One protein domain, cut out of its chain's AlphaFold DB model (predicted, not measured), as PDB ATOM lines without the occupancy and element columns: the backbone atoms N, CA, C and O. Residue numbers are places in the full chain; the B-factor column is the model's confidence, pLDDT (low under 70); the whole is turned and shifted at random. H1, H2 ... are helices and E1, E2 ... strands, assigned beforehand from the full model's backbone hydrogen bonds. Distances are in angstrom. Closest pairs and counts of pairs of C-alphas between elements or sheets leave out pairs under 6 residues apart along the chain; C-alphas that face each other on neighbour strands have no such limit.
ATOM      1  N   HIS A   2     -27.560   5.270  31.949       94.19
ATOM      2  CA  HIS A   2     -26.508   4.615  31.179       94.19
ATOM      3  C   HIS A   2     -27.138   3.699  30.130       94.19
ATOM      4  O   HIS A   2     -28.343   3.435  30.183       94.19
ATOM      5  N   TYR A   3     -26.343   3.252  29.168       96.56
ATOM      6  CA  TYR A   3     -26.822   2.469  28.036       96.56
ATOM      7  C   TYR A   3     -25.926   1.254  27.821       96.56
ATOM      8  O   TYR A   3     -24.705   1.376  27.890       96.56
ATOM      9  N   ALA A   4     -26.540   0.109  27.531       96.56
ATOM     10  CA  ALA A   4     -25.854  -1.066  27.016       96.56
ATOM     11  C   ALA A   4     -26.136  -1.188  25.517       96.56
ATOM     12  O   ALA A   4     -27.286  -1.063  25.092       96.56
ATOM     13  N   PHE A   5     -25.096  -1.460  24.737       97.00
ATOM     14  CA  PHE A   5     -25.205  -1.771  23.315       97.00
ATOM     15  C   PHE A   5     -24.581  -3.138  23.058       97.00
ATOM     16  O   PHE A   5     -23.555  -3.462  23.654       97.00
ATOM     17  N   ASN A   6     -25.198  -3.918  22.175       96.00
ATOM     18  CA  ASN A   6     -24.705  -5.207  21.708       96.00
ATOM     19  C   ASN A   6     -25.075  -5.344  20.225       96.00
ATOM     20  O   ASN A   6     -26.211  -5.042  19.857       96.00
ATOM     21  N   ASP A   7     -24.122  -5.749  19.389       94.94
ATOM     22  CA  ASP A   7     -24.306  -5.918  17.938       94.94
ATOM     23  C   ASP A   7     -24.275  -7.391  17.482       94.94
ATOM     24  O   ASP A   7     -24.304  -7.670  16.287       94.94
ATOM     25  N   GLY A   8     -24.240  -8.332  18.426       92.69
ATOM     26  CA  GLY A   8     -24.058  -9.765  18.193       92.69
ATOM     27  C   GLY A   8     -22.600 -10.233  18.271       92.69
ATOM     28  O   GLY A   8     -22.366 -11.425  18.455       92.69
ATOM     29  N   GLU A   9     -21.627  -9.321  18.208       93.00
ATOM     30  CA  GLU A   9     -20.191  -9.631  18.273       93.00
ATOM     31  C   GLU A   9     -19.504  -8.960  19.469       93.00
ATOM     32  O   GLU A   9     -18.687  -9.572  20.160       93.00
ATOM     33  N   LYS A  10     -19.838  -7.697  19.726       95.75
ATOM     34  CA  LYS A  10     -19.284  -6.850  20.779       95.75
ATOM     35  C   LYS A  10     -20.389  -6.274  21.639       95.75
ATOM     36  O   LYS A  10     -21.546  -6.156  21.242       95.75
ATOM     37  N   SER A  11     -20.016  -5.912  22.859       97.06
ATOM     38  CA  SER A  11     -20.898  -5.234  23.798       97.06
ATOM     39  C   SER A  11     -20.166  -4.073  24.436       97.06
ATOM     40  O   SER A  11     -19.021  -4.235  24.843       97.06
ATOM     41  N   ILE A  12     -20.836  -2.932  24.584       98.38
ATOM     42  CA  ILE A  12     -20.291  -1.764  25.285       98.38
ATOM     43  C   ILE A  12     -21.291  -1.209  26.297       98.38
ATOM     44  O   ILE A  12     -22.507  -1.374  26.152       98.38
ATOM     45  N   VAL A  13     -20.770  -0.515  27.305       98.19
ATOM     46  CA  VAL A  13     -21.544   0.288  28.256       98.19
ATOM     47  C   VAL A  13     -21.135   1.749  28.125       98.19
ATOM     48  O   VAL A  13     -19.951   2.068  28.061       98.19
ATOM     49  N   VAL A  14     -22.123   2.639  28.081       97.94
ATOM     50  CA  VAL A  14     -21.940   4.088  27.955       97.94
ATOM     51  C   VAL A  14     -22.539   4.768  29.185       97.94
ATOM     52  O   VAL A  14     -23.760   4.736  29.371       97.94
ATOM     53  N   GLU A  15     -21.698   5.398  30.009       97.44
ATOM     54  CA  GLU A  15     -22.106   6.069  31.253       97.44
ATOM     55  C   GLU A  15     -21.731   7.556  31.259       97.44
ATOM     56  O   GLU A  15     -20.613   7.929  30.922       97.44
ATOM     57  N   TYR A  16     -22.651   8.418  31.694       95.50
ATOM     58  CA  TYR A  16     -22.405   9.854  31.876       95.50
ATOM     59  C   TYR A  16     -22.258  10.146  33.373       95.50
ATOM     60  O   TYR A  16     -23.263  10.288  34.071       95.50
ATOM     61  N   LEU A  17     -21.018  10.187  33.869       93.06
ATOM     62  CA  LEU A  17     -20.727  10.101  35.308       93.06
ATOM     63  C   LEU A  17     -20.456  11.448  35.994       93.06
ATOM     64  O   LEU A  17     -20.706  11.585  37.187       93.06
ATOM     65  N   ASP A  18     -19.945  12.442  35.266       92.31
ATOM     66  CA  ASP A  18     -19.369  13.661  35.859       92.31
ATOM     67  C   ASP A  18     -20.139  14.953  35.530       92.31
ATOM     68  O   ASP A  18     -19.736  16.045  35.925       92.31
ATOM     69  N   GLY A  19     -21.251  14.848  34.795       90.75
ATOM     70  CA  GLY A  19     -22.052  15.999  34.371       90.75
ATOM     71  C   GLY A  19     -21.420  16.857  33.266       90.75
ATOM     72  O   GLY A  19     -22.022  17.854  32.874       90.75
ATOM     73  N   SER A  20     -20.261  16.474  32.720       94.25
ATOM     74  CA  SER A  20     -19.599  17.190  31.616       94.25
ATOM     75  C   SER A  20     -20.354  17.090  30.285       94.25
ATOM     76  O   SER A  20     -20.128  17.890  29.379       94.25
ATOM     77  N   GLY A  21     -21.240  16.097  30.159       91.94
ATOM     78  CA  GLY A  21     -21.904  15.734  28.907       91.94
ATOM     79  C   GLY A  21     -21.092  14.775  28.030       91.94
ATOM     80  O   GLY A  21     -21.595  14.360  26.990       91.94
ATOM     81  N   TYR A  22     -19.884  14.384  28.446       95.12
ATOM     82  CA  TYR A  22     -19.083  13.364  27.773       95.12
ATOM     83  C   TYR A  22     -19.223  12.014  28.485       95.12
ATOM     84  O   TYR A  22     -19.103  11.963  29.711       95.12
ATOM     85  N   PRO A  23     -19.488  10.919  27.754       96.44
ATOM     86  CA  PRO A  23     -19.601   9.617  28.378       96.44
ATOM     87  C   PRO A  23     -18.234   8.964  28.593       96.44
ATOM     88  O   PRO A  23     -17.308   9.137  27.797       96.44
ATOM     89  N   VAL A  24     -18.156   8.118  29.614       96.50
ATOM     90  CA  VAL A  24     -17.175   7.038  29.692       96.50
ATOM     91  C   VAL A  24     -17.746   5.837  28.940       96.50
ATOM     92  O   VAL A  24     -18.919   5.493  29.104       96.50
ATOM     93  N   ILE A  25     -16.932   5.227  28.079       97.38
ATOM     94  CA  ILE A  25     -17.310   4.055  27.285       97.38
ATOM     95  C   ILE A  25     -16.446   2.880  27.730       97.38
ATOM     96  O   ILE A  25     -15.218   2.967  27.696       97.38
ATOM     97  N   TYR A  26     -17.097   1.794  28.131       97.50
ATOM     98  CA  TYR A  26     -16.468   0.558  28.581       97.50
ATOM     99  C   TYR A  26     -16.758  -0.574  27.595       97.50
ATOM    100  O   TYR A  26     -17.888  -0.702  27.122       97.50
ATOM    101  N   GLU A  27     -15.772  -1.435  27.346       97.25
ATOM    102  CA  GLU A  27     -16.017  -2.751  26.747       97.25
ATOM    103  C   GLU A  27     -16.738  -3.636  27.775       97.25
ATOM    104  O   GLU A  27     -16.306  -3.762  28.923       97.25
ATOM    105  N   ASN A  28     -17.859  -4.235  27.377       96.12
ATOM    106  CA  ASN A  28     -18.707  -5.043  28.249       96.12
ATOM    107  C   ASN A  28     -18.451  -6.537  28.049       96.12
ATOM    108  O   ASN A  28     -19.324  -7.282  27.604       96.12
ATOM    109  N   GLU A  29     -17.250  -6.979  28.410       93.19
ATOM    110  CA  GLU A  29     -16.830  -8.383  28.287       93.19
ATOM    111  C   GLU A  29     -17.667  -9.337  29.158       93.19
ATOM    112  O   GLU A  29     -17.794 -10.520  28.852       93.19
ATOM    113  N   LEU A  30     -18.285  -8.821  30.229       91.56
ATOM    114  CA  LEU A  30     -19.162  -9.603  31.103       91.56
ATOM    115  C   LEU A  30     -20.586  -9.780  30.540       91.56
ATOM    116  O   LEU A  30     -21.332 -10.636  31.025       91.56
ATOM    117  N   GLY A  31     -20.972  -8.985  29.535       92.12
ATOM    118  CA  GLY A  31     -22.276  -9.054  28.869       92.12
ATOM    119  C   GLY A  31     -23.471  -8.691  29.757       92.12
ATOM    120  O   GLY A  31     -24.571  -9.188  29.530       92.12
ATOM    121  N   VAL A  32     -23.274  -7.873  30.798       94.50
ATOM    122  CA  VAL A  32     -24.315  -7.509  31.780       94.50
ATOM    123  C   VAL A  32     -24.238  -6.017  32.095       94.50
ATOM    124  O   VAL A  32     -23.154  -5.456  32.139       94.50
ATOM    125  N   LEU A  33     -25.380  -5.369  32.326       95.25
ATOM    126  CA  LEU A  33     -25.490  -4.025  32.904       95.25
ATOM    127  C   LEU A  33     -26.722  -3.990  33.817       95.25
ATOM    128  O   LEU A  33     -27.738  -4.598  33.473       95.25
ATOM    129  N   THR A  34     -26.664  -3.294  34.959       93.44
ATOM    130  CA  THR A  34     -27.848  -3.089  35.818       93.44
ATOM    131  C   THR A  34     -28.145  -1.616  36.102       93.44
ATOM    132  O   THR A  34     -28.822  -0.984  35.304       93.44
ATOM    133  N   ASN A  35     -27.738  -1.081  37.253       92.50
ATOM    134  CA  ASN A  35     -27.958   0.308  37.674       92.50
ATOM    135  C   ASN A  35     -26.672   0.797  38.358       92.50
ATOM    136  O   ASN A  35     -25.601   0.526  37.836       92.50
ATOM    137  N   ASP A  36     -26.751   1.460  39.509       90.19
ATOM    138  CA  ASP A  36     -25.570   1.868  40.278       90.19
ATOM    139  C   ASP A  36     -24.931   0.686  41.023       90.19
ATOM    140  O   ASP A  36     -25.651  -0.218  41.451       90.19
ATOM    141  N   PRO A  37     -23.617   0.682  41.294       93.50
ATOM    142  CA  PRO A  37     -22.634   1.744  41.050       93.50
ATOM    143  C   PRO A  37     -22.141   1.783  39.590       93.50
ATOM    144  O   PRO A  37     -22.696   1.089  38.748       93.50
ATOM    145  N   SER A  38     -21.106   2.571  39.279       94.44
ATOM    146  CA  SER A  38     -20.496   2.607  37.933       94.44
ATOM    147  C   SER A  38     -20.099   1.215  37.419       94.44
ATOM    148  O   SER A  38     -19.854   0.287  38.204       94.44
ATOM    149  N   TYR A  39     -20.042   1.053  36.097       94.75
ATOM    150  CA  TYR A  39     -19.789  -0.246  35.471       94.75
ATOM    151  C   TYR A  39     -18.450  -0.870  35.898       94.75
ATOM    152  O   TYR A  39     -18.398  -2.070  36.168       94.75
ATOM    153  N   ASP A  40     -17.381  -0.081  36.046       93.56
ATOM    154  CA  ASP A  40     -16.078  -0.575  36.512       93.56
ATOM    155  C   ASP A  40     -16.133  -1.101  37.953       93.56
ATOM    156  O   ASP A  40     -15.532  -2.132  38.262       93.56
ATOM    157  N   GLN A  41     -16.919  -0.464  38.825       93.19
ATOM    158  CA  GLN A  41     -17.137  -0.951  40.187       93.19
ATOM    159  C   GLN A  41     -17.936  -2.260  40.192       93.19
ATOM    160  O   GLN A  41     -17.590  -3.187  40.928       93.19
ATOM    161  N   GLN A  42     -18.973  -2.371  39.353       91.75
ATOM    162  CA  GLN A  42     -19.726  -3.619  39.183       91.75
ATOM    163  C   GLN A  42     -18.829  -4.751  38.662       91.75
ATOM    164  O   GLN A  42     -18.837  -5.852  39.218       91.75
ATOM    165  N   GLN A  43     -18.011  -4.470  37.644       87.38
ATOM    166  CA  GLN A  43     -17.058  -5.414  37.068       87.38
ATOM    167  C   GLN A  43     -16.021  -5.868  38.102       87.38
ATOM    168  O   GLN A  43     -15.800  -7.068  38.252       87.38
ATOM    169  N   ALA A  44     -15.424  -4.945  38.862       87.31
ATOM    170  CA  ALA A  44     -14.454  -5.276  39.904       87.31
ATOM    171  C   ALA A  44     -15.054  -6.203  40.976       87.31
ATOM    172  O   ALA A  44     -14.451  -7.219  41.326       87.31
ATOM    173  N   LEU A  45     -16.269  -5.899  41.450       84.69
ATOM    174  CA  LEU A  45     -16.979  -6.717  42.439       84.69
ATOM    175  C   LEU A  45     -17.373  -8.095  41.899       84.69
ATOM    176  O   LEU A  45     -17.365  -9.071  42.648       84.69
ATOM    177  N   ALA A  46     -17.738  -8.195  40.622       81.19
ATOM    178  CA  ALA A  46     -18.019  -9.480  39.994       81.19
ATOM    179  C   ALA A  46     -16.739 -10.307  39.810       81.19
ATOM    180  O   ALA A  46     -16.723 -11.485  40.158       81.19
ATOM    181  N   ASN A  47     -15.647  -9.690  39.356       81.19
ATOM    182  CA  ASN A  47     -14.361 -10.356  39.143       81.19
ATOM    183  C   ASN A  47     -13.766 -10.925  40.436       81.19
ATOM    184  O   ASN A  47     -13.169 -11.995  40.403       81.19
ATOM    185  N   MET A  48     -13.983 -10.278  41.587       78.56
ATOM    186  CA  MET A  48     -13.611 -10.839  42.896       78.56
ATOM    187  C   MET A  48     -14.291 -12.183  43.202       78.56
ATOM    188  O   MET A  48     -13.766 -12.965  43.991       78.56
ATOM    189  N   MET A  49     -15.453 -12.445  42.599       69.44
ATOM    190  CA  MET A  49     -16.218 -13.682  42.778       69.44
ATOM    191  C   MET A  49     -15.876 -14.748  41.724       69.44
ATOM    192  O   MET A  49     -16.245 -15.912  41.887       69.44
ATOM    193  N   LEU A  50     -15.191 -14.374  40.639       68.31
ATOM    194  CA  LEU A  50     -14.778 -15.278  39.569       68.31
ATOM    195  C   LEU A  50     -13.410 -15.891  39.927       68.31
ATOM    196  O   LEU A  50     -12.368 -15.277  39.719       68.31
ATOM    197  N   ASP A  51     -13.396 -17.110  40.475       57.16
ATOM    198  CA  ASP A  51     -12.169 -17.820  40.887       57.16
ATOM    199  C   ASP A  51     -11.271 -18.200  39.690       57.16
ATOM    200  O   ASP A  51     -11.411 -19.274  39.105       57.16
ATOM    201  N   GLY A  52     -10.371 -17.300  39.270       56.47
ATOM    202  CA  GLY A  52      -9.245 -17.602  38.372       56.47
ATOM    203  C   GLY A  52      -9.603 -18.280  37.038       56.47
ATOM    204  O   GLY A  52      -8.788 -19.027  36.495       56.47
ATOM    205  N   GLY A  53     -10.821 -18.073  36.522       48.97
ATOM    206  CA  GLY A  53     -11.317 -18.711  35.293       48.97
ATOM    207  C   GLY A  53     -12.018 -20.066  35.483       48.97
ATOM    208  O   GLY A  53     -12.355 -20.720  34.500       48.97
ATOM    209  N   LYS A  54     -12.279 -20.498  36.722       52.03
ATOM    210  CA  LYS A  54     -13.124 -21.655  37.063       52.03
ATOM    211  C   LYS A  54     -14.273 -21.189  37.951       52.03
ATOM    212  O   LYS A  54     -14.286 -21.434  39.151       52.03
ATOM    213  N   ALA A  55     -15.242 -20.491  37.370       54.44
ATOM    214  CA  ALA A  55     -16.355 -19.937  38.130       54.44
ATOM    215  C   ALA A  55     -17.260 -21.054  38.689       54.44
ATOM    216  O   ALA A  55     -18.166 -21.544  38.021       54.44
ATOM    217  N   LYS A  56     -17.023 -21.464  39.935       51.06
ATOM    218  CA  LYS A  56     -18.052 -22.042  40.800       51.06
ATOM    219  C   LYS A  56     -18.347 -21.004  41.869       51.06
ATOM    220  O   LYS A  56     -17.536 -20.788  42.762       51.06
ATOM    221  N   PHE A  57     -19.483 -20.331  41.747       54.62
ATOM    222  CA  PHE A  57     -19.967 -19.454  42.805       54.62
ATOM    223  C   PHE A  57     -20.376 -20.333  43.984       54.62
ATOM    224  O   PHE A  57     -21.195 -21.229  43.815       54.62
ATOM    225  N   SER A  58     -19.798 -20.098  45.163       53.47
ATOM    226  CA  SER A  58     -20.235 -20.788  46.378       53.47
ATOM    227  C   SER A  58     -21.663 -20.359  46.719       53.47
ATOM    228  O   SER A  58     -21.918 -19.163  46.907       53.47
ATOM    229  N   GLU A  59     -22.575 -21.322  46.853       53.38
ATOM    230  CA  GLU A  59     -23.958 -21.101  47.288       53.38
ATOM    231  C   GLU A  59     -24.037 -20.459  48.685       53.38
ATOM    232  O   GLU A  59     -25.034 -19.821  49.015       53.38
ATOM    233  N   GLU A  60     -22.977 -20.565  49.494       54.31
ATOM    234  CA  GLU A  60     -22.887 -19.919  50.811       54.31
ATOM    235  C   GLU A  60     -22.697 -18.397  50.709       54.31
ATOM    236  O   GLU A  60     -23.108 -17.651  51.598       54.31
ATOM    237  N   THR A  61     -22.078 -17.922  49.622       57.69
ATOM    238  CA  THR A  61     -21.773 -16.493  49.400       57.69
ATOM    239  C   THR A  61     -22.696 -15.837  48.378       57.69
ATOM    240  O   THR A  61     -22.963 -14.637  48.465       57.69
ATOM    241  N   PHE A  62     -23.235 -16.616  47.438       58.78
ATOM    242  CA  PHE A  62     -24.191 -16.143  46.450       58.78
ATOM    243  C   PHE A  62     -25.600 -16.045  47.050       58.78
ATOM    244  O   PHE A  62     -26.321 -17.031  47.210       58.78
ATOM    245  N   LYS A  63     -26.033 -14.819  47.356       65.94
ATOM    246  CA  LYS A  63     -27.387 -14.560  47.852       65.94
ATOM    247  C   LYS A  63     -28.378 -14.554  46.691       65.94
ATOM    248  O   LYS A  63     -28.649 -13.514  46.102       65.94
ATOM    249  N   ALA A  64     -28.981 -15.707  46.407       54.09
ATOM    250  CA  ALA A  64     -29.946 -15.878  45.313       54.09
ATOM    251  C   ALA A  64     -31.152 -14.905  45.336       54.09
ATOM    252  O   ALA A  64     -31.797 -14.727  44.295       54.09
ATOM    253  N   PHE A  65     -31.423 -14.282  46.491       60.91
ATOM    254  CA  PHE A  65     -32.513 -13.334  46.758       60.91
ATOM    255  C   PHE A  65     -32.081 -11.853  46.810       60.91
ATOM    256  O   PHE A  65     -32.865 -11.006  47.236       60.91
ATOM    257  N   ASP A  66     -30.849 -11.515  46.420       80.06
ATOM    258  CA  ASP A  66     -30.398 -10.121  46.378       80.06
ATOM    259  C   ASP A  66     -30.880  -9.405  45.100       80.06
ATOM    260  O   ASP A  66     -30.334  -9.592  44.012       80.06
ATOM    261  N   TYR A  67     -31.914  -8.570  45.246       82.56
ATOM    262  CA  TYR A  67     -32.469  -7.739  44.169       82.56
ATOM    263  C   TYR A  67     -31.772  -6.378  44.006       82.56
ATOM    264  O   TYR A  67     -32.181  -5.574  43.155       82.56
ATOM    265  N   SER A  68     -30.723  -6.093  44.788       87.56
ATOM    266  CA  SER A  68     -29.901  -4.902  44.576       87.56
ATOM    267  C   SER A  68     -29.300  -4.909  43.163       87.56
ATOM    268  O   SER A  68     -29.157  -5.971  42.547       87.56
ATOM    269  N   PRO A  69     -28.944  -3.740  42.606       89.69
ATOM    270  CA  PRO A  69     -28.258  -3.688  41.318       89.69
ATOM    271  C   PRO A  69     -27.010  -4.584  41.248       89.69
ATOM    272  O   PRO A  69     -26.850  -5.315  40.271       89.69
ATOM    273  N   ILE A  70     -26.185  -4.593  42.304       89.94
ATOM    274  CA  ILE A  70     -24.974  -5.424  42.396       89.94
ATOM    275  C   ILE A  70     -25.342  -6.912  42.442       89.94
ATOM    276  O   ILE A  70     -24.771  -7.700  41.691       89.94
ATOM    277  N   GLY A  71     -26.322  -7.299  43.267       89.25
ATOM    278  CA  GLY A  71     -26.770  -8.691  43.373       89.25
ATOM    279  C   GLY A  71     -27.303  -9.237  42.047       89.25
ATOM    280  O   GLY A  71     -26.890 -10.309  41.596       89.25
ATOM    281  N   ARG A  72     -28.148  -8.459  41.355       92.00
ATOM    282  CA  ARG A  72     -28.640  -8.797  40.009       92.00
ATOM    283  C   ARG A  72     -27.504  -8.870  38.987       92.00
ATOM    284  O   ARG A  72     -27.504  -9.786  38.168       92.00
ATOM    285  N   PHE A  73     -26.529  -7.960  39.053       93.44
ATOM    286  CA  PHE A  73     -25.367  -7.968  38.161       93.44
ATOM    287  C   PHE A  73     -24.551  -9.251  38.334       93.44
ATOM    288  O   PHE A  73     -24.375 -10.003  37.379       93.44
ATOM    289  N   GLN A  74     -24.129  -9.560  39.563       90.50
ATOM    290  CA  GLN A  74     -23.339 -10.756  39.869       90.50
ATOM    291  C   GLN A  74     -24.069 -12.046  39.478       90.50
ATOM    292  O   GLN A  74     -23.450 -12.954  38.928       90.50
ATOM    293  N   LYS A  75     -25.389 -12.114  39.694       90.06
ATOM    294  CA  LYS A  75     -26.232 -13.247  39.281       90.06
ATOM    295  C   LYS A  75     -26.214 -13.474  37.770       90.06
ATOM    296  O   LYS A  75     -25.998 -14.596  37.320       90.06
ATOM    297  N   MET A  76     -26.406 -12.417  36.983       93.00
ATOM    298  CA  MET A  76     -26.395 -12.520  35.521       93.00
ATOM    299  C   MET A  76     -24.992 -12.834  34.984       93.00
ATOM    300  O   MET A  76     -24.855 -13.666  34.087       93.00
ATOM    301  N   VAL A  77     -23.947 -12.246  35.580       91.69
ATOM    302  CA  VAL A  77     -22.549 -12.562  35.248       91.69
ATOM    303  C   VAL A  77     -22.254 -14.031  35.521       91.69
ATOM    304  O   VAL A  77     -21.646 -14.691  34.677       91.69
ATOM    305  N   ALA A  78     -22.727 -14.560  36.653       89.19
ATOM    306  CA  ALA A  78     -22.592 -15.971  36.983       89.19
ATOM    307  C   ALA A  78     -23.230 -16.854  35.910       89.19
ATOM    308  O   ALA A  78     -22.554 -17.717  35.359       89.19
ATOM    309  N   PHE A  79     -24.481 -16.588  35.532       91.00
ATOM    310  CA  PHE A  79     -25.154 -17.360  34.486       91.00
ATOM    311  C   PHE A  79     -24.431 -17.311  33.139       91.00
ATOM    312  O   PHE A  79     -24.391 -18.332  32.453       91.00
ATOM    313  N   ASN A  80     -23.849 -16.169  32.762       90.56
ATOM    314  CA  ASN A  80     -23.036 -16.050  31.549       90.56
ATOM    315  C   ASN A  80     -21.739 -16.866  31.628       90.56
ATOM    316  O   ASN A  80     -21.346 -17.482  30.643       90.56
ATOM    317  N   HIS A  81     -21.078 -16.906  32.785       89.19
ATOM    318  CA  HIS A  81     -19.776 -17.569  32.927       89.19
ATOM    319  C   HIS A  81     -19.876 -19.073  33.182       89.19
ATOM    320  O   HIS A  81     -18.971 -19.816  32.811       89.19
ATOM    321  N   THR A  82     -20.955 -19.540  33.809       86.44
ATOM    322  CA  THR A  82     -21.133 -20.957  34.170       86.44
ATOM    323  C   THR A  82     -22.022 -21.718  33.191       86.44
ATOM    324  O   THR A  82     -22.491 -22.810  33.508       86.44
ATOM    325  N   GLN A  83     -22.327 -21.134  32.032       86.56
ATOM    326  CA  GLN A  83     -23.202 -21.757  31.047       86.56
ATOM    327  C   GLN A  83     -22.559 -22.972  30.374       86.56
ATOM    328  O   GLN A  83     -21.376 -22.965  30.046       86.56
TER     329      GLN A  83
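AT A GLANCE: This is residues 2 to 83 of the 180 residues of the protein "Choloylglycine hydrolase" of Vibrio ishigakensis (UniProt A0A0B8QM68). What shape? A small sheet, the meander E1 E2 E3 of antiparallel neighbours in turn, makes one end; touching helices H1 and H2 make the other. Which parts? Under half of the 82 printed residues are in named elements, mixed in class. The whole is compact, radius of gyration of the C-alphas 13.4 A, spanning 42 by 27 by 20 A.

IN THESE COORDINATES: Which strands? E1 is residues 2 to 6, from C-alpha (-26.508, 4.615, 31.179); E2 is 11 to 15, E3 24 to 27. Which helices? H1 is residues 39 to 47; H2 is 69 to 81, 18.3 A, ending at C-alpha (-19.776, -17.569, 32.927).

HOW THE PARTS SIT: Which strands pair? N 3 and O 14, 3.0 A, in E1 and E2, and N 13 and O 26, 2.9 A, in E2 and E3, are within hydrogen-bond range. And the helices? H1 only grazes the sheet, with residues 39 to 40. H1 and H2 touch at a steep tilt of 56 degrees, closest C-alphas Ala 46 and Gln 74, 5.5 A. Both have every O i to N i+4 pair within hydrogen-bond range.

THE WHOLE: Any cut? The printed part has no cut; the link H1 to H2 is long. Low confidence? Residues 49 to 65 have pLDDT under 70.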